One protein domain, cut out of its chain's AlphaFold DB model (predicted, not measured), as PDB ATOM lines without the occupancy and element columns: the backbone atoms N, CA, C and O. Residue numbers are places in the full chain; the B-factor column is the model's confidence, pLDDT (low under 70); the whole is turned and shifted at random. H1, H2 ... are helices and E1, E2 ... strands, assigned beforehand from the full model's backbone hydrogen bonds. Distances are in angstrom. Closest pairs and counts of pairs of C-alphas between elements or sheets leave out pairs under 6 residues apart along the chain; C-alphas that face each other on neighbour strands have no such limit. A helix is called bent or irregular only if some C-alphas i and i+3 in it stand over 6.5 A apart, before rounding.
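This is residues 143 to 315 of the 544 residues of an uncharacterized protein of Sorangium cellulosum (UniProt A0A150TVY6). Amid loops with little regular structure, seven antiparallel strands, E1 E2 E5 E4 E3 E8 E9, curl into a small, nearly closed barrel, with parallel E6 and E7 outside it and H1 beside E6. Of 173 printed residues, 47 are in named elements, mostly strand, ordered E1, H1, E2 to E9. The whole is compact, radius of gyration of the C-alphas 15.0 A, spanning 46 by 39 by 28 A.

Look at the folded sheet, bent back on itself: E1, residues 143 to 146, and E2, 200 to 204, face E4, 238 to 243, E3, 214 to 221, E8, 298 to 302, and E9, 310 to 314, with E5, 250 to 253, as hinge. E3, E4, E5 form a meander, each the antiparallel neighbour of the one before, and with E2, the antiparallel neighbour of E5, a Greek key; N 216 and O 239 of the neighbours E3 and E4 are 2.9 A apart, within hydrogen-bond range. The closest C-alphas of edge strands E1 and E9, 144 and 310, are 5.0 A apart.

Find C-alpha 143 at (-15.829, 36.073, -80.837); E3 runs 22.7 A. Parallel E6, 257 to 259, and E7, 290 to 292, follow; H1, 191 to 194, is too short for O i to N i+4 pairs.

The printed part has no cut; links E1 to H1, E3 to E4 and E6 to E7 are long. Residues 159 and 224 to 235 have pLDDT under 70.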
ATOM      1  N   VAL A 143     -15.344  37.378 -81.260       94.94
ATOM      2  CA  VAL A 143     -15.829  36.073 -80.837       94.94
ATOM      3  C   VAL A 143     -17.173  36.282 -80.151       94.94
ATOM      4  O   VAL A 143     -17.409  37.327 -79.543       94.94
ATOM      5  N   GLU A 144     -18.069  35.317 -80.292       95.50
ATOM      6  CA  GLU A 144     -19.439  35.359 -79.796       95.50
ATOM      7  C   GLU A 144     -19.819  33.986 -79.229       95.50
ATOM      8  O   GLU A 144     -19.472  32.956 -79.807       95.50
ATOM      9  N   VAL A 145     -20.568  33.969 -78.125       95.00
ATOM     10  CA  VAL A 145     -21.330  32.786 -77.692       95.00
ATOM     11  C   VAL A 145     -22.709  32.895 -78.336       95.00
ATOM     12  O   VAL A 145     -23.293  33.977 -78.325       95.00
ATOM     13  N   VAL A 146     -23.221  31.821 -78.932       94.06
ATOM     14  CA  VAL A 146     -24.433  31.856 -79.768       94.06
ATOM     15  C   VAL A 146     -25.393  30.746 -79.359       94.06
ATOM     16  O   VAL A 146     -24.977  29.604 -79.148       94.06
ATOM     17  N   HIS A 147     -26.682  31.081 -79.274       88.81
ATOM     18  CA  HIS A 147     -27.748  30.094 -79.092       88.81
ATOM     19  C   HIS A 147     -28.152  29.457 -80.418       88.81
ATOM     20  O   HIS A 147     -28.157  30.140 -81.447       88.81
ATOM     21  N   PRO A 148     -28.545  28.173 -80.418       81.94
ATOM     22  CA  PRO A 148     -29.185  27.585 -81.582       81.94
ATOM     23  C   PRO A 148     -30.461  28.347 -81.947       81.94
ATOM     24  O   PRO A 148     -31.207  28.813 -81.084       81.94
ATOM     25  N   VAL A 149     -30.764  28.385 -83.242       79.06
ATOM     26  CA  VAL A 149     -32.133  28.629 -83.698       79.06
ATOM     27  C   VAL A 149     -32.907  27.318 -83.543       79.06
ATOM     28  O   VAL A 149     -32.384  26.245 -83.858       79.06
ATOM     29  N   SER A 150     -34.135  27.389 -83.025       76.00
ATOM     30  CA  SER A 150     -34.962  26.199 -82.785       76.00
ATOM     31  C   SER A 150     -35.084  25.334 -84.045       76.00
ATOM     32  O   SER A 150     -35.306  25.854 -85.137       76.00
ATOM     33  N   GLY A 151     -34.902  24.018 -83.894       72.88
ATOM     34  CA  GLY A 151     -34.951  23.049 -84.997       72.88
ATOM     35  C   GLY A 151     -33.738  23.042 -85.937       72.88
ATOM     36  O   GLY A 151     -33.691  22.212 -86.840       72.88
ATOM     37  N   VAL A 152     -32.743  23.915 -85.733       81.19
ATOM     38  CA  VAL A 152     -31.537  23.986 -86.572       81.19
ATOM     39  C   VAL A 152     -30.336  23.417 -85.818       81.19
ATOM     40  O   VAL A 152     -29.923  23.940 -84.783       81.19
ATOM     41  N   PHE A 153     -29.746  22.340 -86.341       81.62
ATOM     42  CA  PHE A 153     -28.593  21.657 -85.730       81.62
ATOM     43  C   PHE A 153     -27.237  22.284 -86.095       81.62
ATOM     44  O   PHE A 153     -26.196  21.812 -85.652       81.62
ATOM     45  N   ALA A 154     -27.235  23.369 -86.868       83.62
ATOM     46  CA  ALA A 154     -26.042  24.128 -87.224       83.62
ATOM     47  C   ALA A 154     -25.949  25.436 -86.426       83.62
ATOM     48  O   ALA A 154     -26.966  26.051 -86.098       83.62
ATOM     49  N   CYS A 155     -24.719  25.888 -86.166       83.62
ATOM     50  CA  CYS A 155     -24.488  27.231 -85.646       83.62
ATOM     51  C   CYS A 155     -25.014  28.269 -86.654       83.62
ATOM     52  O   CYS A 155     -24.631  28.215 -87.828       83.62
ATOM     53  N   PRO A 156     -25.861  29.223 -86.234       80.38
ATOM     54  CA  PRO A 156     -26.326  30.289 -87.110       80.38
ATOM     55  C   PRO A 156     -25.156  31.120 -87.650       80.38
ATOM     56  O   PRO A 156     -24.285  31.550 -86.892       80.38
ATOM     57  N   ALA A 157     -25.153  31.403 -88.954       78.81
ATOM     58  CA  ALA A 157     -24.156  32.285 -89.567       78.81
ATOM     59  C   ALA A 157     -24.288  33.742 -89.092       78.81
ATOM     60  O   ALA A 157     -23.304  34.465 -88.954       78.81
ATOM     61  N   GLU A 158     -25.521  34.142 -88.786       72.62
ATOM     62  CA  GLU A 158     -25.907  35.463 -88.302       72.62
ATOM     63  C   GLU A 158     -26.836  35.319 -87.085       72.62
ATOM     64  O   GLU A 158     -27.231  34.214 -86.718       72.62
ATOM     65  N   GLY A 159     -27.166  36.415 -86.406       63.75
ATOM     66  CA  GLY A 159     -28.154  36.400 -85.320       63.75
ATOM     67  C   GLY A 159     -27.578  36.445 -83.903       63.75
ATOM     68  O   GLY A 159     -26.453  36.898 -83.687       63.75
ATOM     69  N   HIS A 160     -28.404  36.040 -82.935       72.88
ATOM     70  CA  HIS A 160     -28.337  36.465 -81.536       72.88
ATOM     71  C   HIS A 160     -27.155  35.887 -80.749       72.88
ATOM     72  O   HIS A 160     -27.053  34.680 -80.525       72.88
ATOM     73  N   THR A 161     -26.300  36.782 -80.257       88.06
ATOM     74  CA  THR A 161     -25.330  36.474 -79.206       88.06
ATOM     75  C   THR A 161     -26.066  36.083 -77.926       88.06
ATOM     76  O   THR A 161     -26.980  36.786 -77.493       88.06
ATOM     77  N   ALA A 162     -25.669  34.974 -77.319       89.75
ATOM     78  CA  ALA A 162     -26.201  34.511 -76.052       89.75
ATOM     79  C   ALA A 162     -25.621  35.346 -74.905       89.75
ATOM     80  O   ALA A 162     -24.420  35.310 -74.652       89.75
ATOM     81  N   GLU A 163     -26.479  36.065 -74.183       92.94
ATOM     82  CA  GLU A 163     -26.106  36.688 -72.903       92.94
ATOM     83  C   GLU A 163     -26.246  35.710 -71.731       92.94
ATOM     84  O   GLU A 163     -25.593  35.868 -70.700       92.94
ATOM     85  N   VAL A 164     -27.093  34.691 -71.900       94.19
ATOM     86  CA  VAL A 164     -27.420  33.687 -70.885       94.19
ATOM     87  C   VAL A 164     -27.238  32.301 -71.473       94.19
ATOM     88  O   VAL A 164     -27.684  32.072 -72.587       94.19
ATOM     89  N   VAL A 165     -26.644  31.362 -70.744       95.62
ATOM     90  CA  VAL A 165     -26.577  29.936 -71.110       95.62
ATOM     91  C   VAL A 165     -27.091  29.065 -69.964       95.62
ATOM     92  O   VAL A 165     -27.173  29.505 -68.814       95.62
ATOM     93  N   ARG A 166     -27.482  27.828 -70.279       95.56
ATOM     94  CA  ARG A 166     -28.005  26.843 -69.319       95.56
ATOM     95  C   ARG A 166     -27.164  25.567 -69.371       95.56
ATOM     96  O   ARG A 166     -26.355  25.387 -70.278       95.56
ATOM     97  N   MET A 167     -27.347  24.696 -68.386       94.38
ATOM     98  CA  MET A 167     -26.715  23.375 -68.372       94.38
ATOM     99  C   MET A 167     -27.555  22.369 -69.150       94.38
ATOM    100  O   MET A 167     -28.776  22.489 -69.185       94.38
ATOM    101  N   GLY A 168     -26.902  21.399 -69.783       92.62
ATOM    102  CA  GLY A 168     -27.584  20.300 -70.457       92.62
ATOM    103  C   GLY A 168     -28.251  19.359 -69.458       92.62
ATOM    104  O   GLY A 168     -27.766  19.193 -68.338       92.62
ATOM    105  N   LEU A 169     -29.354  18.734 -69.875       88.75
ATOM    106  CA  LEU A 169     -30.092  17.769 -69.045       88.75
ATOM    107  C   LEU A 169     -29.975  16.329 -69.551       88.75
ATOM    108  O   LEU A 169     -30.536  15.423 -68.941       88.75
ATOM    109  N   TRP A 170     -29.226  16.101 -70.636       86.50
ATOM    110  CA  TRP A 170     -29.052  14.775 -71.242       86.50
ATOM    111  C   TRP A 170     -30.363  14.148 -71.752       86.50
ATOM    112  O   TRP A 170     -30.414  12.938 -71.976       86.50
ATOM    113  N   ASP A 171     -31.408  14.961 -71.964       81.62
ATOM    114  CA  ASP A 171     -32.742  14.518 -72.403       81.62
ATOM    115  C   ASP A 171     -32.673  13.737 -73.736       81.62
ATOM    116  O   ASP A 171     -33.375  12.750 -73.930       81.62
ATOM    117  N   GLU A 172     -31.769  14.139 -74.636       86.69
ATOM    118  CA  GLU A 172     -31.606  13.592 -75.995       86.69
ATOM    119  C   GLU A 172     -30.322  12.764 -76.154       86.69
ATOM    120  O   GLU A 172     -29.765  12.658 -77.249       86.69
ATOM    121  N   ALA A 173     -29.790  12.216 -75.063       88.44
ATOM    122  CA  ALA A 173     -28.523  11.492 -75.121       88.44
ATOM    123  C   ALA A 173     -28.628  10.021 -75.509       88.44
ATOM    124  O   ALA A 173     -27.643   9.433 -75.959       88.44
ATOM    125  N   TRP A 174     -29.832   9.468 -75.449       86.06
ATOM    126  CA  TRP A 174     -30.139   8.138 -75.942       86.06
ATOM    127  C   TRP A 174     -31.193   8.219 -77.046       86.06
ATOM    128  O   TRP A 174     -31.854   9.242 -77.246       86.06
ATOM    129  N   ASP A 175     -31.310   7.162 -77.840       80.50
ATOM    130  CA  ASP A 175     -32.452   7.014 -78.736       80.50
ATOM    131  C   ASP A 175     -33.772   6.828 -77.960       80.50
ATOM    132  O   ASP A 175     -33.785   6.702 -76.735       80.50
ATOM    133  N   ALA A 176     -34.899   6.811 -78.675       80.38
ATOM    134  CA  ALA A 176     -36.218   6.641 -78.059       80.38
ATOM    135  C   ALA A 176     -36.364   5.307 -77.295       80.38
ATOM    136  O   ALA A 176     -37.223   5.197 -76.427       80.38
ATOM    137  N   SER A 177     -35.533   4.306 -77.608       78.19
ATOM    138  CA  SER A 177     -35.523   3.013 -76.920       78.19
ATOM    139  C   SER A 177     -34.658   3.015 -75.654       78.19
ATOM    140  O   SER A 177     -34.703   2.064 -74.876       78.19
ATOM    141  N   GLY A 178     -33.847   4.060 -75.446       74.38
ATOM    142  CA  GLY A 178     -32.859   4.133 -74.374       74.38
ATOM    143  C   GLY A 178     -31.627   3.245 -74.595       74.38
ATOM    144  O   GLY A 178     -30.728   3.249 -73.758       74.38
ATOM    145  N   ALA A 179     -31.562   2.481 -75.691       75.06
ATOM    146  CA  ALA A 179     -30.517   1.483 -75.911       75.06
ATOM    147  C   ALA A 179     -29.235   2.086 -76.500       75.06
ATOM    148  O   ALA A 179     -28.132   1.710 -76.100       75.06
ATOM    149  N   THR A 180     -29.362   3.035 -77.430       81.75
ATOM    150  CA  THR A 180     -28.208   3.581 -78.160       81.75
ATOM    151  C   THR A 180     -27.835   4.962 -77.648       81.75
ATOM    152  O   THR A 180     -28.625   5.899 -77.755       81.75
ATOM    153  N   PHE A 181     -26.605   5.113 -77.151       87.00
ATOM    154  CA  PHE A 181     -26.032   6.419 -76.828       87.00
ATOM    155  C   PHE A 181     -25.718   7.201 -78.113       87.00
ATOM    156  O   PHE A 181     -25.005   6.719 -78.996       87.00
ATOM    157  N   ARG A 182     -26.249   8.421 -78.235       91.56
ATOM    158  CA  ARG A 182     -26.132   9.249 -79.443       91.56
ATOM    159  C   ARG A 182     -24.814  10.010 -79.465       91.56
ATOM    160  O   ARG A 182     -24.725  11.114 -78.940       91.56
ATOM    161  N   ASN A 183     -23.803   9.452 -80.117       93.56
ATOM    162  CA  ASN A 183     -22.455  10.024 -80.160       93.56
ATOM    163  C   ASN A 183     -21.911  10.150 -81.596       93.56
ATOM    164  O   ASN A 183     -20.738   9.886 -81.850       93.56
ATOM    165  N   GLY A 184     -22.785  10.479 -82.554       93.75
ATOM    166  CA  GLY A 184     -22.421  10.634 -83.965       93.75
ATOM    167  C   GLY A 184     -21.571  11.879 -84.252       93.75
ATOM    168  O   GLY A 184     -21.473  12.787 -83.434       93.75
ATOM    169  N   GLY A 185     -20.955  11.942 -85.435       93.25
ATOM    170  CA  GLY A 185     -20.072  13.056 -85.803       93.25
ATOM    171  C   GLY A 185     -20.771  14.374 -86.135       93.25
ATOM    172  O   GLY A 185     -20.166  15.438 -86.023       93.25
ATOM    173  N   THR A 186     -22.044  14.332 -86.510       94.19
ATOM    174  CA  THR A 186     -22.848  15.520 -86.810       94.19
ATOM    175  C   THR A 186     -23.703  15.915 -85.606       94.19
ATOM    176  O   THR A 186     -24.036  15.084 -84.762       94.19
ATOM    177  N   ASP A 187     -24.064  17.196 -85.495       93.69
ATOM    178  CA  ASP A 187     -24.819  17.700 -84.339       93.69
ATOM    179  C   ASP A 187     -26.227  17.078 -84.218       93.69
ATOM    180  O   ASP A 187     -26.701  16.835 -83.114       93.69
ATOM    181  N   ASP A 188     -26.886  16.741 -85.324       93.69
ATOM    182  CA  ASP A 188     -28.196  16.073 -85.336       93.69
ATOM    183  C   ASP A 188     -28.147  14.595 -84.894       93.69
ATOM    184  O   ASP A 188     -29.146  14.062 -84.393       93.69
ATOM    185  N   ALA A 189     -26.976  13.958 -85.021       93.38
ATOM    186  CA  ALA A 189     -26.687  12.592 -84.583       93.38
ATOM    187  C   ALA A 189     -25.955  12.521 -83.224       93.38
ATOM    188  O   ALA A 189     -25.654  11.426 -82.737       93.38
ATOM    189  N   HIS A 190     -25.668  13.667 -82.599       94.62
ATOM    190  CA  HIS A 190     -24.923  13.768 -81.345       94.62
ATOM    191  C   HIS A 190     -25.794  14.339 -80.225       94.62
ATOM    192  O   HIS A 190     -26.470  15.347 -80.409       94.62
ATOM    193  N   PHE A 191     -25.719  13.769 -79.024       93.56
ATOM    194  CA  PHE A 191     -26.548  14.183 -77.890       93.56
ATOM    195  C   PHE A 191     -26.458  15.678 -77.567       93.56
ATOM    196  O   PHE A 191     -27.474  16.349 -77.417       93.56
ATOM    197  N   ILE A 192     -25.237  16.222 -77.543       95.12
ATOM    198  CA  ILE A 192     -25.001  17.659 -77.338       95.12
ATOM    199  C   ILE A 192     -25.661  18.505 -78.428       95.12
ATOM    200  O   ILE A 192     -26.226  19.550 -78.132       95.12
ATOM    201  N   GLY A 193     -25.582  18.089 -79.694       94.56
ATOM    202  CA  GLY A 193     -26.177  18.859 -80.781       94.56
ATOM    203  C   GLY A 193     -27.706  18.815 -80.766       94.56
ATOM    204  O   GLY A 193     -28.348  19.749 -81.243       94.56
ATOM    205  N   ARG A 194     -28.297  17.791 -80.142       92.56
ATOM    206  CA  ARG A 194     -29.744  17.676 -79.945       92.56
ATOM    207  C   ARG A 194     -30.261  18.385 -78.694       92.56
ATOM    208  O   ARG A 194     -31.414  18.809 -78.704       92.56
ATOM    209  N   ASP A 195     -29.442  18.569 -77.657       92.06
ATOM    210  CA  ASP A 195     -29.878  19.265 -76.440       92.06
ATOM    211  C   ASP A 195     -30.283  20.721 -76.775       92.06
ATOM    212  O   ASP A 195     -29.516  21.456 -77.413       92.06
ATOM    213  N   PRO A 196     -31.487  21.179 -76.380       90.44
ATOM    214  CA  PRO A 196     -31.943  22.544 -76.651       90.44
ATOM    215  C   PRO A 196     -31.147  23.616 -75.890       90.44
ATOM    216  O   PRO A 196     -31.242  24.794 -76.221       90.44
ATOM    217  N   ARG A 197     -30.365  23.226 -74.878       92.94
ATOM    218  CA  ARG A 197     -29.545  24.107 -74.029       92.94
ATOM    219  C   ARG A 197     -28.092  24.167 -74.493       92.94
ATOM    220  O   ARG A 197     -27.265  24.799 -73.838       92.94
ATOM    221  N   ARG A 198     -27.774  23.509 -75.613       94.62
ATOM    222  CA  ARG A 198     -26.477  23.629 -76.273       94.62
ATOM    223  C   ARG A 198     -26.184  25.076 -76.642       94.62
ATOM    224  O   ARG A 198     -27.089  25.876 -76.866       94.62
ATOM    225  N   PHE A 199     -24.910  25.376 -76.808       95.75
ATOM    226  CA  PHE A 199     -24.461  26.650 -77.352       95.75
ATOM    227  C   PHE A 199     -23.325  26.422 -78.344       95.75
ATOM    228  O   PHE A 199     -22.733  25.345 -78.408       95.75
ATOM    229  N   TYR A 200     -23.011  27.452 -79.115       96.75
ATOM    230  CA  TYR A 200     -21.895  27.457 -80.053       96.75
ATOM    231  C   TYR A 200     -20.971  28.631 -79.750       96.75
ATOM    232  O   TYR A 200     -21.381  29.622 -79.143       96.75
ATOM    233  N   VAL A 201     -19.731  28.539 -80.223       97.00
ATOM    234  CA  VAL A 201     -18.841  29.693 -80.337       97.00
ATOM    235  C   VAL A 201     -18.719  30.069 -81.803       97.00
ATOM    236  O   VAL A 201     -18.430  29.217 -82.645       97.00
ATOM    237  N   ARG A 202     -18.938  31.348 -82.107       96.50
ATOM    238  CA  ARG A 202     -18.807  31.921 -83.446       96.50
ATOM    239  C   ARG A 202     -17.675  32.938 -83.462       96.50
ATOM    240  O   ARG A 202     -17.600  33.806 -82.597       96.50
ATOM    241  N   VAL A 203     -16.801  32.839 -84.452       96.75
ATOM    242  CA  VAL A 203     -15.720  33.793 -84.709       96.75
ATOM    243  C   VAL A 203     -16.003  34.493 -86.022       96.75
ATOM    244  O   VAL A 203     -16.291  33.850 -87.027       96.75
ATOM    245  N   ILE A 204     -15.898  35.814 -86.014       94.56
ATOM    246  CA  ILE A 204     -16.011  36.648 -87.204       94.56
ATOM    247  C   ILE A 204     -14.661  37.327 -87.368       94.56
ATOM    248  O   ILE A 204     -14.359  38.287 -86.666       94.56
ATOM    249  N   ASP A 205     -13.847  36.784 -88.267       95.44
ATOM    250  CA  ASP A 205     -12.511  37.251 -88.614       95.44
ATOM    251  C   ASP A 205     -12.345  37.239 -90.147       95.44
ATOM    252  O   ASP A 205     -11.940  36.230 -90.733       95.44
ATOM    253  N   PRO A 206     -12.630  38.368 -90.822       93.00
ATOM    254  CA  PRO A 206     -12.431  38.485 -92.264       93.00
ATOM    255  C   PRO A 206     -10.981  38.244 -92.701       93.00
ATOM    256  O   PRO A 206     -10.753  37.809 -93.825       93.00
ATOM    257  N   SER A 207      -9.996  38.507 -91.832       93.56
ATOM    258  CA  SER A 207      -8.578  38.290 -92.152       93.56
ATOM    259  C   SER A 207      -8.200  36.806 -92.176       93.56
ATOM    260  O   SER A 207      -7.210  36.421 -92.795       93.56
ATOM    261  N   ALA A 208      -9.016  35.961 -91.545       95.56
ATOM    262  CA  ALA A 208      -8.893  34.514 -91.575       95.56
ATOM    263  C   ALA A 208      -9.656  33.869 -92.747       95.56
ATOM    264  O   ALA A 208      -9.639  32.643 -92.864       95.56
ATOM    265  N   ALA A 209     -10.315  34.642 -93.621       94.25
ATOM    266  CA  ALA A 209     -11.034  34.095 -94.771       94.25
ATOM    267  C   ALA A 209     -10.133  33.166 -95.617       94.25
ATOM    268  O   ALA A 209      -8.975  33.475 -95.891       94.25
ATOM    269  N   GLY A 210     -10.660  31.997 -95.994       93.69
ATOM    270  CA  GLY A 210      -9.918  30.952 -96.714       93.69
ATOM    271  C   GLY A 210      -9.179  29.942 -95.824       93.69
ATOM    272  O   GLY A 210      -8.746  28.901 -96.321       93.69
ATOM    273  N   ARG A 211      -9.064  30.176 -94.508       96.19
ATOM    274  CA  ARG A 211      -8.560  29.153 -93.576       96.19
ATOM    275  C   ARG A 211      -9.555  28.000 -93.434       96.19
ATOM    276  O   ARG A 211     -10.762  28.204 -93.478       96.19
ATOM    277  N   ARG A 212      -9.039  26.787 -93.201       96.25
ATOM    278  CA  ARG A 212      -9.857  25.578 -92.968       96.25
ATOM    279  C   ARG A 212     -10.459  25.504 -91.566       96.25
ATOM    280  O   ARG A 212     -11.437  24.794 -91.370       96.25
ATOM    281  N   SER A 213      -9.865  26.203 -90.605       97.12
ATOM    282  CA  SER A 213     -10.361  26.321 -89.239       97.12
ATOM    283  C   SER A 213      -9.648  27.456 -88.499       97.12
ATOM    284  O   SER A 213      -8.612  27.966 -88.941       97.12
ATOM    285  N   VAL A 214     -10.215  27.835 -87.358       97.69
ATOM    286  CA  VAL A 214      -9.578  28.652 -86.321       97.69
ATOM    287  C   VAL A 214      -9.785  27.982 -84.965       97.69
ATOM    288  O   VAL A 214     -10.668  27.140 -84.821       97.69
ATOM    289  N   THR A 215      -8.992  28.355 -83.963       97.88
ATOM    290  CA  THR A 215      -9.105  27.811 -82.604       97.88
ATOM    291  C   THR A 215      -9.506  28.910 -81.633       97.88
ATOM    292  O   THR A 215      -8.960  30.014 -81.678       97.88
ATOM    293  N   VAL A 216     -10.446  28.595 -80.750       97.31
ATOM    294  CA  VAL A 216     -10.882  29.436 -79.631       97.31
ATOM    295  C   VAL A 216     -10.642  28.702 -78.319       97.31
ATOM    296  O   VAL A 216     -10.718  27.477 -78.270       97.31
ATOM    297  N   ASN A 217     -10.380  29.437 -77.245       96.25
ATOM    298  CA  ASN A 217     -10.294  28.866 -75.905       96.25
ATOM    299  C   ASN A 217     -11.618  29.095 -75.179       96.25
ATOM    300  O   ASN A 217     -12.028  30.239 -75.007       96.25
ATOM    301  N   VAL A 218     -12.278  28.023 -74.741       95.12
ATOM    302  CA  VAL A 218     -13.558  28.080 -74.023       95.12
ATOM    303  C   VAL A 218     -13.378  27.593 -72.592       95.12
ATOM    304  O   VAL A 218     -12.976  26.447 -72.369       95.12
ATOM    305  N   ARG A 219     -13.710  28.455 -71.628       92.62
ATOM    306  CA  ARG A 219     -13.598  28.202 -70.185       92.62
ATOM    307  C   ARG A 219     -14.884  28.576 -69.463       92.62
ATOM    308  O   ARG A 219     -15.674  29.382 -69.949       92.62
ATOM    309  N   THR A 220     -15.060  28.032 -68.270       91.31
ATOM    310  CA  THR A 220     -16.105  28.432 -67.323       91.31
ATOM    311  C   THR A 220     -15.458  29.096 -66.112       91.31
ATOM    312  O   THR A 220     -14.424  28.645 -65.614       91.31
ATOM    313  N   ARG A 221     -16.026  30.209 -65.650       88.12
ATOM    314  CA  ARG A 221     -15.453  31.024 -64.569       88.12
ATOM    315  C   ARG A 221     -16.513  31.445 -63.568       88.12
ATOM    316  O   ARG A 221     -17.685  31.577 -63.920       88.12
ATOM    317  N   TYR A 222     -16.082  31.705 -62.339       83.56
ATOM    318  CA  TYR A 222     -16.907  32.380 -61.341       83.56
ATOM    319  C   TYR A 222     -16.890  33.908 -61.521       83.56
ATOM    320  O   TYR A 222     -15.915  34.453 -62.041       83.56
ATOM    321  N   PRO A 223     -17.933  34.629 -61.063       72.94
ATOM    322  CA  PRO A 223     -17.952  36.093 -61.079       72.94
ATOM    323  C   PRO A 223     -16.927  36.716 -60.120       72.94
ATOM    324  O   PRO A 223     -16.414  37.801 -60.384       72.94
ATOM    325  N   SER A 224     -16.633  36.044 -59.001       63.16
ATOM    326  CA  SER A 224     -15.727  36.523 -57.955       63.16
ATOM    327  C   SER A 224     -14.319  35.949 -58.136       63.16
ATOM    328  O   SER A 224     -14.071  34.778 -57.848       63.16
ATOM    329  N   GLY A 225     -13.396  36.803 -58.580       54.91
ATOM    330  CA  GLY A 225     -11.972  36.499 -58.723       54.91
ATOM    331  C   GLY A 225     -11.567  36.273 -60.177       54.91
ATOM    332  O   GLY A 225     -11.901  35.258 -60.787       54.91
ATOM    333  N   ALA A 226     -10.806  37.214 -60.738       42.78
ATOM    334  CA  ALA A 226     -10.148  37.052 -62.029       42.78
ATOM    335  C   ALA A 226      -9.081  35.944 -61.923       42.78
ATOM    336  O   ALA A 226      -7.914  36.223 -61.681       42.78
ATOM    337  N   GLY A 227      -9.485  34.676 -62.031       53.03
ATOM    338  CA  GLY A 227      -8.549  33.550 -61.985       53.03
ATOM    339  C   GLY A 227      -9.143  32.193 -61.619       53.03
ATOM    340  O   GLY A 227      -8.583  31.186 -62.039       53.03
ATOM    341  N   SER A 228     -10.276  32.127 -60.911       60.62
ATOM    342  CA  SER A 228     -10.885  30.848 -60.524       60.62
ATOM    343  C   SER A 228     -11.676  30.250 -61.692       60.62
ATOM    344  O   SER A 228     -12.862  30.520 -61.907       60.62
ATOM    345  N   VAL A 229     -10.979  29.458 -62.509       58.25
ATOM    346  CA  VAL A 229     -11.624  28.577 -63.489       58.25
ATOM    347  C   VAL A 229     -12.407  27.517 -62.712       58.25
ATOM    348  O   VAL A 229     -11.909  26.986 -61.721       58.25
ATOM    349  N   HIS A 230     -13.659  27.279 -63.106       69.50
ATOM    350  CA  HIS A 230     -14.515  26.294 -62.443       69.50
ATOM    351  C   HIS A 230     -14.274  24.876 -62.973       69.50
ATOM    352  O   HIS A 230     -14.237  23.926 -62.199       69.50
ATOM    353  N   ASP A 231     -14.072  24.737 -64.285       65.56
ATOM    354  CA  ASP A 231     -13.400  23.557 -64.824       65.56
ATOM    355  C   ASP A 231     -11.968  23.583 -64.270       65.56
ATOM    356  O   ASP A 231     -11.287  24.593 -64.424       65.56
ATOM    357  N   ASP A 232     -11.549  22.533 -63.571       54.69
ATOM    358  CA  ASP A 232     -10.343  22.417 -62.719       54.69
ATOM    359  C   ASP A 232      -8.976  22.714 -63.384       54.69
ATOM    360  O   ASP A 232      -7.925  22.354 -62.857       54.69
ATOM    361  N   GLY A 233      -8.951  23.351 -64.554       55.53
ATOM    362  CA  GLY A 233      -7.751  23.688 -65.305       55.53
ATOM    363  C   GLY A 233      -7.058  22.473 -65.918       55.53
ATOM    364  O   GLY A 233      -6.103  22.658 -66.667       55.53
ATOM    365  N   ALA A 234      -7.538  21.250 -65.659       60.00
ATOM    366  CA  ALA A 234      -6.966  20.023 -66.205       60.00
ATOM    367  C   ALA A 234      -7.439  19.746 -67.647       60.00
ATOM    368  O   ALA A 234      -6.870  18.912 -68.349       60.00
ATOM    369  N   GLY A 235      -8.476  20.452 -68.107       69.00
ATOM    370  CA  GLY A 235      -9.008  20.394 -69.466       69.00
ATOM    371  C   GLY A 235      -8.263  21.284 -70.466       69.00
ATOM    372  O   GLY A 235      -8.018  22.457 -70.184       69.00
ATOM    373  N   SER A 236      -7.991  20.791 -71.682       87.88
ATOM    374  CA  SER A 236      -7.667  21.686 -72.801       87.88
ATOM    375  C   SER A 236      -8.871  22.592 -73.106       87.88
ATOM    376  O   SER A 236      -9.955  22.083 -73.408       87.88
ATOM    377  N   PRO A 237      -8.722  23.931 -73.068       92.38
ATOM    378  CA  PRO A 237      -9.816  24.842 -73.396       92.38
ATOM    379  C   PRO A 237     -10.053  24.945 -74.908       92.38
ATOM    380  O   PRO A 237     -11.051  25.535 -75.320       92.38
ATOM    381  N   ALA A 238      -9.145  24.409 -75.728       95.56
ATOM    382  CA  ALA A 238      -9.143  24.594 -77.169       95.56
ATOM    383  C   ALA A 238     -10.360  23.932 -77.831       95.56
ATOM    384  O   ALA A 238     -10.599  22.735 -77.668       95.56
ATOM    385  N   ILE A 239     -11.094  24.727 -78.605       97.00
ATOM    386  CA  ILE A 239     -12.203  24.324 -79.463       97.00
ATOM    387  C   ILE A 239     -11.918  24.815 -80.881       97.00
ATOM    388  O   ILE A 239     -11.591  25.981 -81.112       97.00
ATOM    389  N   THR A 240     -12.070  23.920 -81.840       97.94
ATOM    390  CA  THR A 240     -11.922  24.176 -83.263       97.94
ATOM    391  C   THR A 240     -13.230  24.726 -83.814       97.94
ATOM    392  O   THR A 240     -14.299  24.133 -83.652       97.94
ATOM    393  N   CYS A 241     -13.137  25.857 -84.505       97.62
ATOM    394  CA  CYS A 241     -14.220  26.442 -85.278       97.62
ATOM    395  C   CYS A 241     -13.935  26.263 -86.773       97.62
ATOM    396  O   CYS A 241     -12.863  26.638 -87.256       97.62
ATOM    397  N   THR A 242     -14.891  25.712 -87.516       97.31
ATOM    398  CA  THR A 242     -14.799  25.496 -88.965       97.31
ATOM    399  C   THR A 242     -15.542  26.595 -89.731       97.31
ATOM    400  O   THR A 242     -16.445  27.221 -89.172       97.31
ATOM    401  N   PRO A 243     -15.158  26.887 -90.989       96.25
ATOM    402  CA  PRO A 243     -15.833  27.878 -91.817       96.25
ATOM    403  C   PRO A 243     -17.329  27.608 -91.938       96.25
ATOM    404  O   PRO A 243     -17.747  26.482 -92.208       96.25
ATOM    405  N   VAL A 244     -18.129  28.660 -91.802       94.00
ATOM    406  CA  VAL A 244     -19.563  28.599 -92.070       94.00
ATOM    407  C   VAL A 244     -19.781  28.730 -93.578       94.00
ATOM    408  O   VAL A 244     -19.333  29.693 -94.206       94.00
ATOM    409  N   ALA A 245     -20.453  27.745 -94.177       91.00
ATOM    410  CA  ALA A 245     -20.700  27.714 -95.616       91.00
ATOM    411  C   ALA A 245     -21.446  28.978 -96.077       91.00
ATOM    412  O   ALA A 245     -22.447  29.356 -95.479       91.00
ATOM    413  N   GLY A 246     -20.952  29.628 -97.134       90.44
ATOM    414  CA  GLY A 246     -21.536  30.867 -97.667       90.44
ATOM    415  C   GLY A 246     -21.140  32.150 -96.926       90.44
ATOM    416  O   GLY A 246     -21.521  33.226 -97.371       90.44
ATOM    417  N   HIS A 247     -20.344  32.072 -95.852       91.44
ATOM    418  CA  HIS A 247     -19.951  33.240 -95.055       91.44
ATOM    419  C   HIS A 247     -18.423  33.317 -94.875       91.44
ATOM    420  O   HIS A 247     -17.886  32.885 -93.849       91.44
ATOM    421  N   PRO A 248     -17.684  33.867 -95.862       90.75
ATOM    422  CA  PRO A 248     -16.234  34.015 -95.775       90.75
ATOM    423  C   PRO A 248     -15.800  34.792 -94.525       90.75
ATOM    424  O   PRO A 248     -16.296  35.881 -94.246       90.75
ATOM    425  N   GLY A 249     -14.847  34.234 -93.773       92.50
ATOM    426  CA  GLY A 249     -14.351  34.839 -92.531       92.50
ATOM    427  C   GLY A 249     -15.240  34.604 -91.305       92.50
ATOM    428  O   GLY A 249     -14.929  35.119 -90.233       92.50
ATOM    429  N   VAL A 250     -16.319  33.826 -91.426       95.06
ATOM    430  CA  VAL A 250     -17.129  33.378 -90.287       95.06
ATOM    431  C   VAL A 250     -16.828  31.914 -90.000       95.06
ATOM    432  O   VAL A 250     -16.861  31.071 -90.896       95.06
ATOM    433  N   PHE A 251     -16.544  31.609 -88.739       96.88
ATOM    434  CA  PHE A 251     -16.237  30.268 -88.258       96.88
ATOM    435  C   PHE A 251     -17.140  29.922 -87.082       96.88
ATOM    436  O   PHE A 251     -17.453  30.788 -86.267       96.88
ATOM    437  N   ALA A 252     -17.516  28.656 -86.952       96.31
ATOM    438  CA  ALA A 252     -18.332  28.174 -85.850       96.31
ATOM    439  C   ALA A 252     -17.785  26.871 -85.272       96.31
ATOM    440  O   ALA A 252     -17.300  26.011 -86.005       96.31
ATOM    441  N   SER A 253     -17.861  26.720 -83.951       96.88
ATOM    442  CA  SER A 253     -17.625  25.430 -83.304       96.88
ATOM    443  C   SER A 253     -18.755  24.448 -83.611       96.88
ATOM    444  O   SER A 253     -19.850  24.839 -84.024       96.88
ATOM    445  N   ARG A 254     -18.528  23.171 -83.304       96.62
ATOM    446  CA  ARG A 254     -19.625  22.232 -83.033       96.62
ATOM    447  C   ARG A 254     -20.328  22.592 -81.727       96.62
ATOM    448  O   ARG A 254     -19.801  23.379 -80.934       96.62
ATOM    449  N   ALA A 255     -21.525  22.049 -81.517       96.56
ATOM    450  CA  ALA A 255     -22.302  22.366 -80.323       96.56
ATOM    451  C   ALA A 255     -21.550  21.961 -79.045       96.56
ATOM    452  O   ALA A 255     -20.961  20.882 -78.987       96.56
ATOM    453  N   LEU A 256     -21.598  22.806 -78.025       96.69
ATOM    454  CA  LEU A 256     -21.011  22.592 -76.707       96.69
ATOM    455  C   LEU A 256     -22.121  22.479 -75.659       96.69
ATOM    456  O   LEU A 256     -23.213  23.023 -75.840       96.69
ATOM    457  N   MET A 257     -21.836  21.787 -74.555       95.94
ATOM    458  CA  MET A 257     -22.782  21.604 -73.452       95.94
ATOM    459  C   MET A 257     -22.107  21.845 -72.105       95.94
ATOM    460  O   MET A 257     -20.982  21.402 -71.870       95.94
ATOM    461  N   LEU A 258     -22.811  22.542 -71.215       95.31
ATOM    462  CA  LEU A 258     -22.384  22.720 -69.830       95.31
ATOM    463  C   LEU A 258     -22.971  21.613 -68.960       95.31
ATOM    464  O   LEU A 258     -24.122  21.225 -69.152       95.31
ATOM    465  N   VAL A 259     -22.196  21.149 -67.989       92.56
ATOM    466  CA  VAL A 259     -22.590  20.133 -67.003       92.56
ATOM    467  C   VAL A 259     -22.267  20.630 -65.595       92.56
ATOM    468  O   VAL A 259     -21.395  21.483 -65.448       92.56
ATOM    469  N   SER A 260     -22.955  20.134 -64.566       87.31
ATOM    470  CA  SER A 260     -22.742  20.588 -63.177       87.31
ATOM    471  C   SER A 260     -21.868  19.665 -62.335       87.31
ATOM    472  O   SER A 260     -21.428  20.079 -61.267       87.31
ATOM    473  N   SER A 261     -21.639  18.428 -62.784       84.31
ATOM    474  CA  SER A 261     -20.907  17.425 -62.014       84.31
ATOM    475  C   SER A 261     -19.638  16.998 -62.734       84.31
ATOM    476  O   SER A 261     -19.630  16.804 -63.952       84.31
ATOM    477  N   ALA A 262     -18.560  16.800 -61.976       83.31
ATOM    478  CA  ALA A 262     -17.303  16.281 -62.509       83.31
ATOM    479  C   ALA A 262     -17.468  14.876 -63.114       83.31
ATOM    480  O   ALA A 262     -16.716  14.501 -64.015       83.31
ATOM    481  N   VAL A 263     -18.470  14.121 -62.659       81.81
ATOM    482  CA  VAL A 263     -18.769  12.779 -63.163       81.81
ATOM    483  C   VAL A 263     -19.287  12.829 -64.598       81.81
ATOM    484  O   VAL A 263     -18.886  12.006 -65.419       81.81
ATOM    485  N   ASP A 264     -20.076  13.851 -64.948       83.69
ATOM    486  CA  ASP A 264     -20.558  14.064 -66.319       83.69
ATOM    487  C   ASP A 264     -19.403  14.306 -67.307       83.69
ATOM    488  O   ASP A 264     -19.522  14.017 -68.498       83.69
ATOM    489  N   LEU A 265     -18.260  14.811 -66.829       85.38
ATOM    490  CA  LEU A 265     -17.064  14.984 -67.654       85.38
ATOM    491  C   LEU A 265     -16.290  13.682 -67.895       85.38
ATOM    492  O   LEU A 265     -15.422  13.659 -68.765       85.38
ATOM    493  N   GLN A 266     -16.591  12.606 -67.166       83.88
ATOM    494  CA  GLN A 266     -15.922  11.309 -67.319       83.88
ATOM    495  C   GLN A 266     -16.524  10.451 -68.436       83.88
ATOM    496  O   GLN A 266     -16.151   9.293 -68.584       83.88
ATOM    497  N   VAL A 267     -17.454  10.991 -69.227       82.50
ATOM    498  CA  VAL A 267     -18.048  10.310 -70.383       82.50
ATOM    499  C   VAL A 267     -16.942  10.011 -71.405       82.50
ATOM    500  O   VAL A 267     -16.400  10.950 -71.999       82.50
ATOM    501  N   PRO A 268     -16.558   8.734 -71.614       79.25
ATOM    502  CA  PRO A 268     -15.524   8.403 -72.582       79.25
ATOM    503  C   PRO A 268     -15.952   8.738 -74.010       79.25
ATOM    504  O   PRO A 268     -17.118   8.613 -74.382       79.25
ATOM    505  N   ASN A 269     -14.957   9.052 -74.839       88.56
ATOM    506  CA  ASN A 269     -15.079   9.028 -76.295       88.56
ATOM    507  C   ASN A 269     -16.142   9.988 -76.875       88.56
ATOM    508  O   ASN A 269     -16.693   9.697 -77.932       88.56
ATOM    509  N   VAL A 270     -16.432  11.126 -76.231       92.44
ATOM    510  CA  VAL A 270     -17.368  12.150 -76.744       92.44
ATOM    511  C   VAL A 270     -16.893  12.640 -78.107       92.44
ATOM    512  O   VAL A 270     -15.783  13.159 -78.226       92.44
ATOM    513  N   HIS A 271     -17.708  12.485 -79.147       95.56
ATOM    514  CA  HIS A 271     -17.289  12.803 -80.505       95.56
ATOM    515  C   HIS A 271     -17.154  14.326 -80.693       95.56
ATOM    516  O   HIS A 271     -18.132  15.071 -80.609       95.56
ATOM    517  N   SER A 272     -15.945  14.807 -80.998       94.56
ATOM    518  CA  SER A 272     -15.642  16.239 -81.190       94.56
ATOM    519  C   SER A 272     -16.364  16.878 -82.379       94.56
ATOM    520  O   SER A 272     -16.522  18.094 -82.457       94.56
ATOM    521  N   GLY A 273     -16.834  16.031 -83.283       92.06
ATOM    522  CA  GLY A 273     -17.638  16.356 -84.452       92.06
ATOM    523  C   GLY A 273     -16.880  16.062 -85.743       92.06
ATOM    524  O   GLY A 273     -15.750  15.580 -85.709       92.06
ATOM    525  N   ASP A 274     -17.482  16.360 -86.883       89.19
ATOM    526  CA  ASP A 274     -16.885  16.294 -88.231       89.19
ATOM    527  C   ASP A 274     -15.892  17.450 -88.518       89.19
ATOM    528  O   ASP A 274     -15.828  18.010 -89.615       89.19
ATOM    529  N   ILE A 275     -15.107  17.832 -87.514       91.69
ATOM    530  CA  ILE A 275     -14.032  18.819 -87.646       91.69
ATOM    531  C   ILE A 275     -12.752  18.156 -88.190       91.69
ATOM    532  O   ILE A 275     -12.592  16.937 -88.082       91.69
ATOM    533  N   PRO A 276     -11.791  18.923 -88.743       90.88
ATOM    534  CA  PRO A 276     -10.493  18.375 -89.134       90.88
ATOM    535  C   PRO A 276      -9.796  17.658 -87.967       90.88
ATOM    536  O   PRO A 276      -9.571  18.254 -86.918       90.88
ATOM    537  N   GLY A 277      -9.452  16.378 -88.147       88.00
ATOM    538  CA  GLY A 277      -8.868  15.549 -87.082       88.00
ATOM    539  C   GLY A 277      -9.858  15.135 -85.985       88.00
ATOM    540  O   GLY A 277      -9.428  14.712 -84.909       88.00
ATOM    541  N   GLY A 278     -11.162  15.286 -86.236       87.00
ATOM    542  CA  GLY A 278     -12.238  14.933 -85.321       87.00
ATOM    543  C   GLY A 278     -12.327  13.438 -85.010       87.00
ATOM    544  O   GLY A 278     -11.654  12.603 -85.613       87.00
ATOM    545  N   GLY A 279     -13.145  13.110 -84.017       94.12
ATOM    546  CA  GLY A 279     -13.331  11.755 -83.510       94.12
ATOM    547  C   GLY A 279     -13.679  11.786 -82.030       94.12
ATOM    548  O   GLY A 279     -13.975  12.840 -81.469       94.12
ATOM    549  N   GLY A 280     -13.637  10.635 -81.374       95.00
ATOM    550  CA  GLY A 280     -13.875  10.583 -79.941       95.00
ATOM    551  C   GLY A 280     -12.797  11.303 -79.130       95.00
ATOM    552  O   GLY A 280     -11.600  11.216 -79.422       95.00
ATOM    553  N   ARG A 281     -13.242  12.039 -78.112       94.19
ATOM    554  CA  ARG A 281     -12.409  12.797 -77.181       94.19
ATOM    555  C   ARG A 281     -12.782  12.491 -75.741       94.19
ATOM    556  O   ARG A 281     -13.943  12.257 -75.415       94.19
ATOM    557  N   ALA A 282     -11.781  12.536 -74.878       91.31
ATOM    558  CA  ALA A 282     -11.951  12.523 -73.434       91.31
ATOM    559  C   ALA A 282     -11.660  13.911 -72.850       91.31
ATOM    560  O   ALA A 282     -11.055  14.770 -73.503       91.31
ATOM    561  N   ARG A 283     -12.054  14.114 -71.590       88.81
ATOM    562  CA  ARG A 283     -11.647  15.279 -70.801       88.81
ATOM    563  C   ARG A 283     -10.126  15.470 -70.875       88.81
ATOM    564  O   ARG A 283      -9.377  14.500 -70.869       88.81
ATOM    565  N   GLY A 284      -9.670  16.718 -70.966       88.19
ATOM    566  CA  GLY A 284      -8.244  17.030 -71.139       88.19
ATOM    567  C   GLY A 284      -7.829  17.227 -72.595       88.19
ATOM    568  O   GLY A 284      -6.901  17.983 -72.862       88.19
ATOM    569  N   GLN A 285      -8.539  16.627 -73.553       93.06
ATOM    570  CA  GLN A 285      -8.179  16.723 -74.966       93.06
ATOM    571  C   GLN A 285      -8.825  17.942 -75.651       93.06
ATOM    572  O   GLN A 285      -9.935  18.336 -75.284       93.06
ATOM    573  N   PRO A 286      -8.162  18.538 -76.665       94.31
ATOM    574  CA  PRO A 286      -8.781  19.545 -77.523       94.31
ATOM    575  C   PRO A 286     -10.088  19.038 -78.138       94.31
ATOM    576  O   PRO A 286     -10.230  17.848 -78.435       94.31
ATOM    577  N   ASP A 287     -11.029  19.956 -78.337       95.56
ATOM    578  CA  ASP A 287     -12.351  19.690 -78.910       95.56
ATOM    579  C   ASP A 287     -13.242  18.744 -78.092       95.56
ATOM    580  O   ASP A 287     -14.281  18.300 -78.581       95.56
ATOM    581  N   PHE A 288     -12.894  18.448 -76.834       95.00
ATOM    582  CA  PHE A 288     -13.855  17.858 -75.906       95.00
ATOM    583  C   PHE A 288     -15.018  18.839 -75.715       95.00
ATOM    584  O   PHE A 288     -14.787  20.027 -75.497       95.00
ATOM    585  N   ARG A 289     -16.268  18.382 -75.825       95.12
ATOM    586  CA  ARG A 289     -17.437  19.273 -76.002       95.12
ATOM    587  C   ARG A 289     -18.215  19.591 -74.720       95.12
ATOM    588  O   ARG A 289     -19.138  20.405 -74.756       95.12
ATOM    589  N   LEU A 290     -17.848  18.964 -73.604       94.38
ATOM    590  CA  LEU A 290     -18.454  19.188 -72.289       94.38
ATOM    591  C   LEU A 290     -17.603  20.145 -71.452       94.38
ATOM    592  O   LEU A 290     -16.374  20.085 -71.495       94.38
ATOM    593  N   ARG A 291     -18.243  21.025 -70.679       93.50
ATOM    594  CA  ARG A 291     -17.567  21.911 -69.719       93.50
ATOM    595  C   ARG A 291     -18.271  21.862 -68.374       93.50
ATOM    596  O   ARG A 291     -19.480  22.083 -68.315       93.50
ATOM    597  N   LEU A 292     -17.514  21.615 -67.308       91.19
ATOM    598  CA  LEU A 292     -18.040  21.738 -65.952       91.19
ATOM    599  C   LEU A 292     -18.326  23.212 -65.678       91.19
ATOM    600  O   LEU A 292     -17.494  24.075 -65.961       91.19
ATOM    601  N   ALA A 293     -19.498  23.516 -65.142       91.00
ATOM    602  CA  ALA A 293     -19.915  24.870 -64.828       91.00
ATOM    603  C   ALA A 293     -20.695  24.914 -63.511       91.00
ATOM    604  O   ALA A 293     -21.414  23.984 -63.161       91.00
ATOM    605  N   SER A 294     -20.622  26.056 -62.831       89.38
ATOM    606  CA  SER A 294     -21.491  26.381 -61.701       89.38
ATOM    607  C   SER A 294     -22.622  27.286 -62.172       89.38
ATOM    608  O   SER A 294     -22.389  28.191 -62.974       89.38
ATOM    609  N   MET A 295     -23.830  27.119 -61.623       90.00
ATOM    610  CA  MET A 295     -24.990  27.961 -61.950       90.00
ATOM    611  C   MET A 295     -24.762  29.458 -61.685       90.00
ATOM    612  O   MET A 295     -25.494  30.294 -62.212       90.00
ATOM    613  N   PHE A 296     -23.749  29.800 -60.884       89.50
ATOM    614  CA  PHE A 296     -23.353  31.174 -60.581       89.50
ATOM    615  C   PHE A 296     -22.306  31.747 -61.539       89.50
ATOM    616  O   PHE A 296     -22.027  32.941 -61.480       89.50
ATOM    617  N   GLY A 297     -21.719  30.918 -62.401       90.62
ATOM    618  CA  GLY A 297     -20.618  31.286 -63.281       90.62
ATOM    619  C   GLY A 297     -21.030  31.910 -64.613       90.62
ATOM    620  O   GLY A 297     -22.186  32.268 -64.850       90.62
ATOM    621  N   PHE A 298     -20.049  32.008 -65.502       92.88
ATOM    622  CA  PHE A 298     -20.215  32.362 -66.908       92.88
ATOM    623  C   PHE A 298     -19.313  31.499 -67.796       92.88
ATOM    624  O   PHE A 298     -18.268  31.009 -67.357       92.88
ATOM    625  N   VAL A 299     -19.713  31.326 -69.054       94.56
ATOM    626  CA  VAL A 299     -18.844  30.826 -70.125       94.56
ATOM    627  C   VAL A 299     -18.064  31.996 -70.696       94.56
ATOM    628  O   VAL A 299     -18.636  33.054 -70.950       94.56
ATOM    629  N   GLU A 300     -16.773  31.795 -70.924       94.44
ATOM    630  CA  GLU A 300     -15.890  32.736 -71.598       94.44
ATOM    631  C   GLU A 300     -15.258  32.072 -72.821       94.44
ATOM    632  O   GLU A 300     -14.672  30.993 -72.707       94.44
ATOM    633  N   ALA A 301     -15.372  32.719 -73.981       96.19
ATOM    634  CA  ALA A 301     -14.700  32.308 -75.205       96.19
ATOM    635  C   ALA A 301     -13.664  33.362 -75.614       96.19
ATOM    636  O   ALA A 301     -14.003  34.518 -75.871       96.19
ATOM    637  N   GLU A 302     -12.402  32.953 -75.685       96.31
ATOM    638  CA  GLU A 302     -11.259  33.787 -76.046       96.31
ATOM    639  C   GLU A 302     -10.783  33.424 -77.462       96.31
ATOM    640  O   GLU A 302     -10.547  32.256 -77.780       96.31
ATOM    641  N   TYR A 303     -10.605  34.436 -78.311       97.38
ATOM    642  CA  TYR A 303      -9.995  34.299 -79.631       97.38
ATOM    643  C   TYR A 303      -8.835  35.284 -79.749       97.38
ATOM    644  O   TYR A 303      -9.020  36.467 -79.480       97.38
ATOM    645  N   ALA A 304      -7.655  34.809 -80.157       96.00
ATOM    646  CA  ALA A 304      -6.408  35.579 -80.079       96.00
ATOM    647  C   ALA A 304      -6.460  36.935 -80.808       96.00
ATOM    648  O   ALA A 304      -5.879  37.908 -80.336       96.00
ATOM    649  N   ASN A 305      -7.181  37.011 -81.931       93.19
ATOM    650  CA  ASN A 305      -7.290  38.235 -82.727       93.19
ATOM    651  C   ASN A 305      -8.493  39.116 -82.330       93.19
ATOM    652  O   ASN A 305      -8.674  40.195 -82.897       93.19
ATOM    653  N   ALA A 306      -9.355  38.664 -81.412       93.25
ATOM    654  CA  ALA A 306     -10.505  39.444 -80.966       93.25
ATOM    655  C   ALA A 306     -10.093  40.470 -79.901       93.25
ATOM    656  O   ALA A 306      -9.286  40.194 -79.021       93.25
ATOM    657  N   ALA A 307     -10.706  41.656 -79.947       89.50
ATOM    658  CA  ALA A 307     -10.402  42.735 -79.000       89.50
ATOM    659  C   ALA A 307     -10.845  42.438 -77.552       89.50
ATOM    660  O   ALA A 307     -10.353  43.064 -76.617       89.50
ATOM    661  N   ALA A 308     -11.810  41.534 -77.374       91.81
ATOM    662  CA  ALA A 308     -12.328  41.109 -76.081       91.81
ATOM    663  C   ALA A 308     -12.897  39.684 -76.188       91.81
ATOM    664  O   ALA A 308     -13.355  39.302 -77.273       91.81
ATOM    665  N   PRO A 309     -12.906  38.910 -75.087       94.44
ATOM    666  CA  PRO A 309     -13.586  37.624 -75.052       94.44
ATOM    667  C   PRO A 309     -15.110  37.789 -75.102       94.44
ATOM    668  O   PRO A 309     -15.657  38.810 -74.674       94.44
ATOM    669  N   ALA A 310     -15.804  36.754 -75.570       94.44
ATOM    670  CA  ALA A 310     -17.252  36.646 -75.445       94.44
ATOM    671  C   ALA A 310     -17.611  36.056 -74.086       94.44
ATOM    672  O   ALA A 310     -16.934  35.138 -73.621       94.44
ATOM    673  N   ARG A 311     -18.693  36.542 -73.471       94.88
ATOM    674  CA  ARG A 311     -19.182  36.036 -72.186       94.88
ATOM    675  C   ARG A 311     -20.681  35.786 -72.225       94.88
ATOM    676  O   ARG A 311     -21.415  36.615 -72.754       94.88
ATOM    677  N   ALA A 312     -21.105  34.682 -71.619       94.81
ATOM    678  CA  ALA A 312     -22.509  34.365 -71.380       94.81
ATOM    679  C   ALA A 312     -22.688  33.860 -69.944       94.81
ATOM    680  O   ALA A 312     -22.010  32.922 -69.524       94.81
ATOM    681  N   GLU A 313     -23.578  34.484 -69.181       94.50
ATOM    682  CA  GLU A 313     -23.812  34.138 -67.778       94.50
ATOM    683  C   GLU A 313     -24.687  32.889 -67.644       94.50
ATOM    684  O   GLU A 313     -25.639  32.692 -68.397       94.50
ATOM    685  N   LEU A 314     -24.412  32.044 -66.651       93.56
ATOM    686  CA  LEU A 314     -25.274  30.900 -66.371       93.56
ATOM    687  C   LEU A 314     -26.527  31.356 -65.622       93.56
ATOM    688  O   LEU A 314     -26.431  31.968 -64.560       93.56
ATOM    689  N   PHE A 315     -27.707  31.043 -66.164       93.56
ATOM    690  CA  PHE A 315     -29.013  31.312 -65.538       93.56
ATOM    691  C   PHE A 315     -29.267  32.774 -65.113       93.56
ATOM    692  O   PHE A 315     -30.041  33.025 -64.186       93.56
TER     693      PHE A 315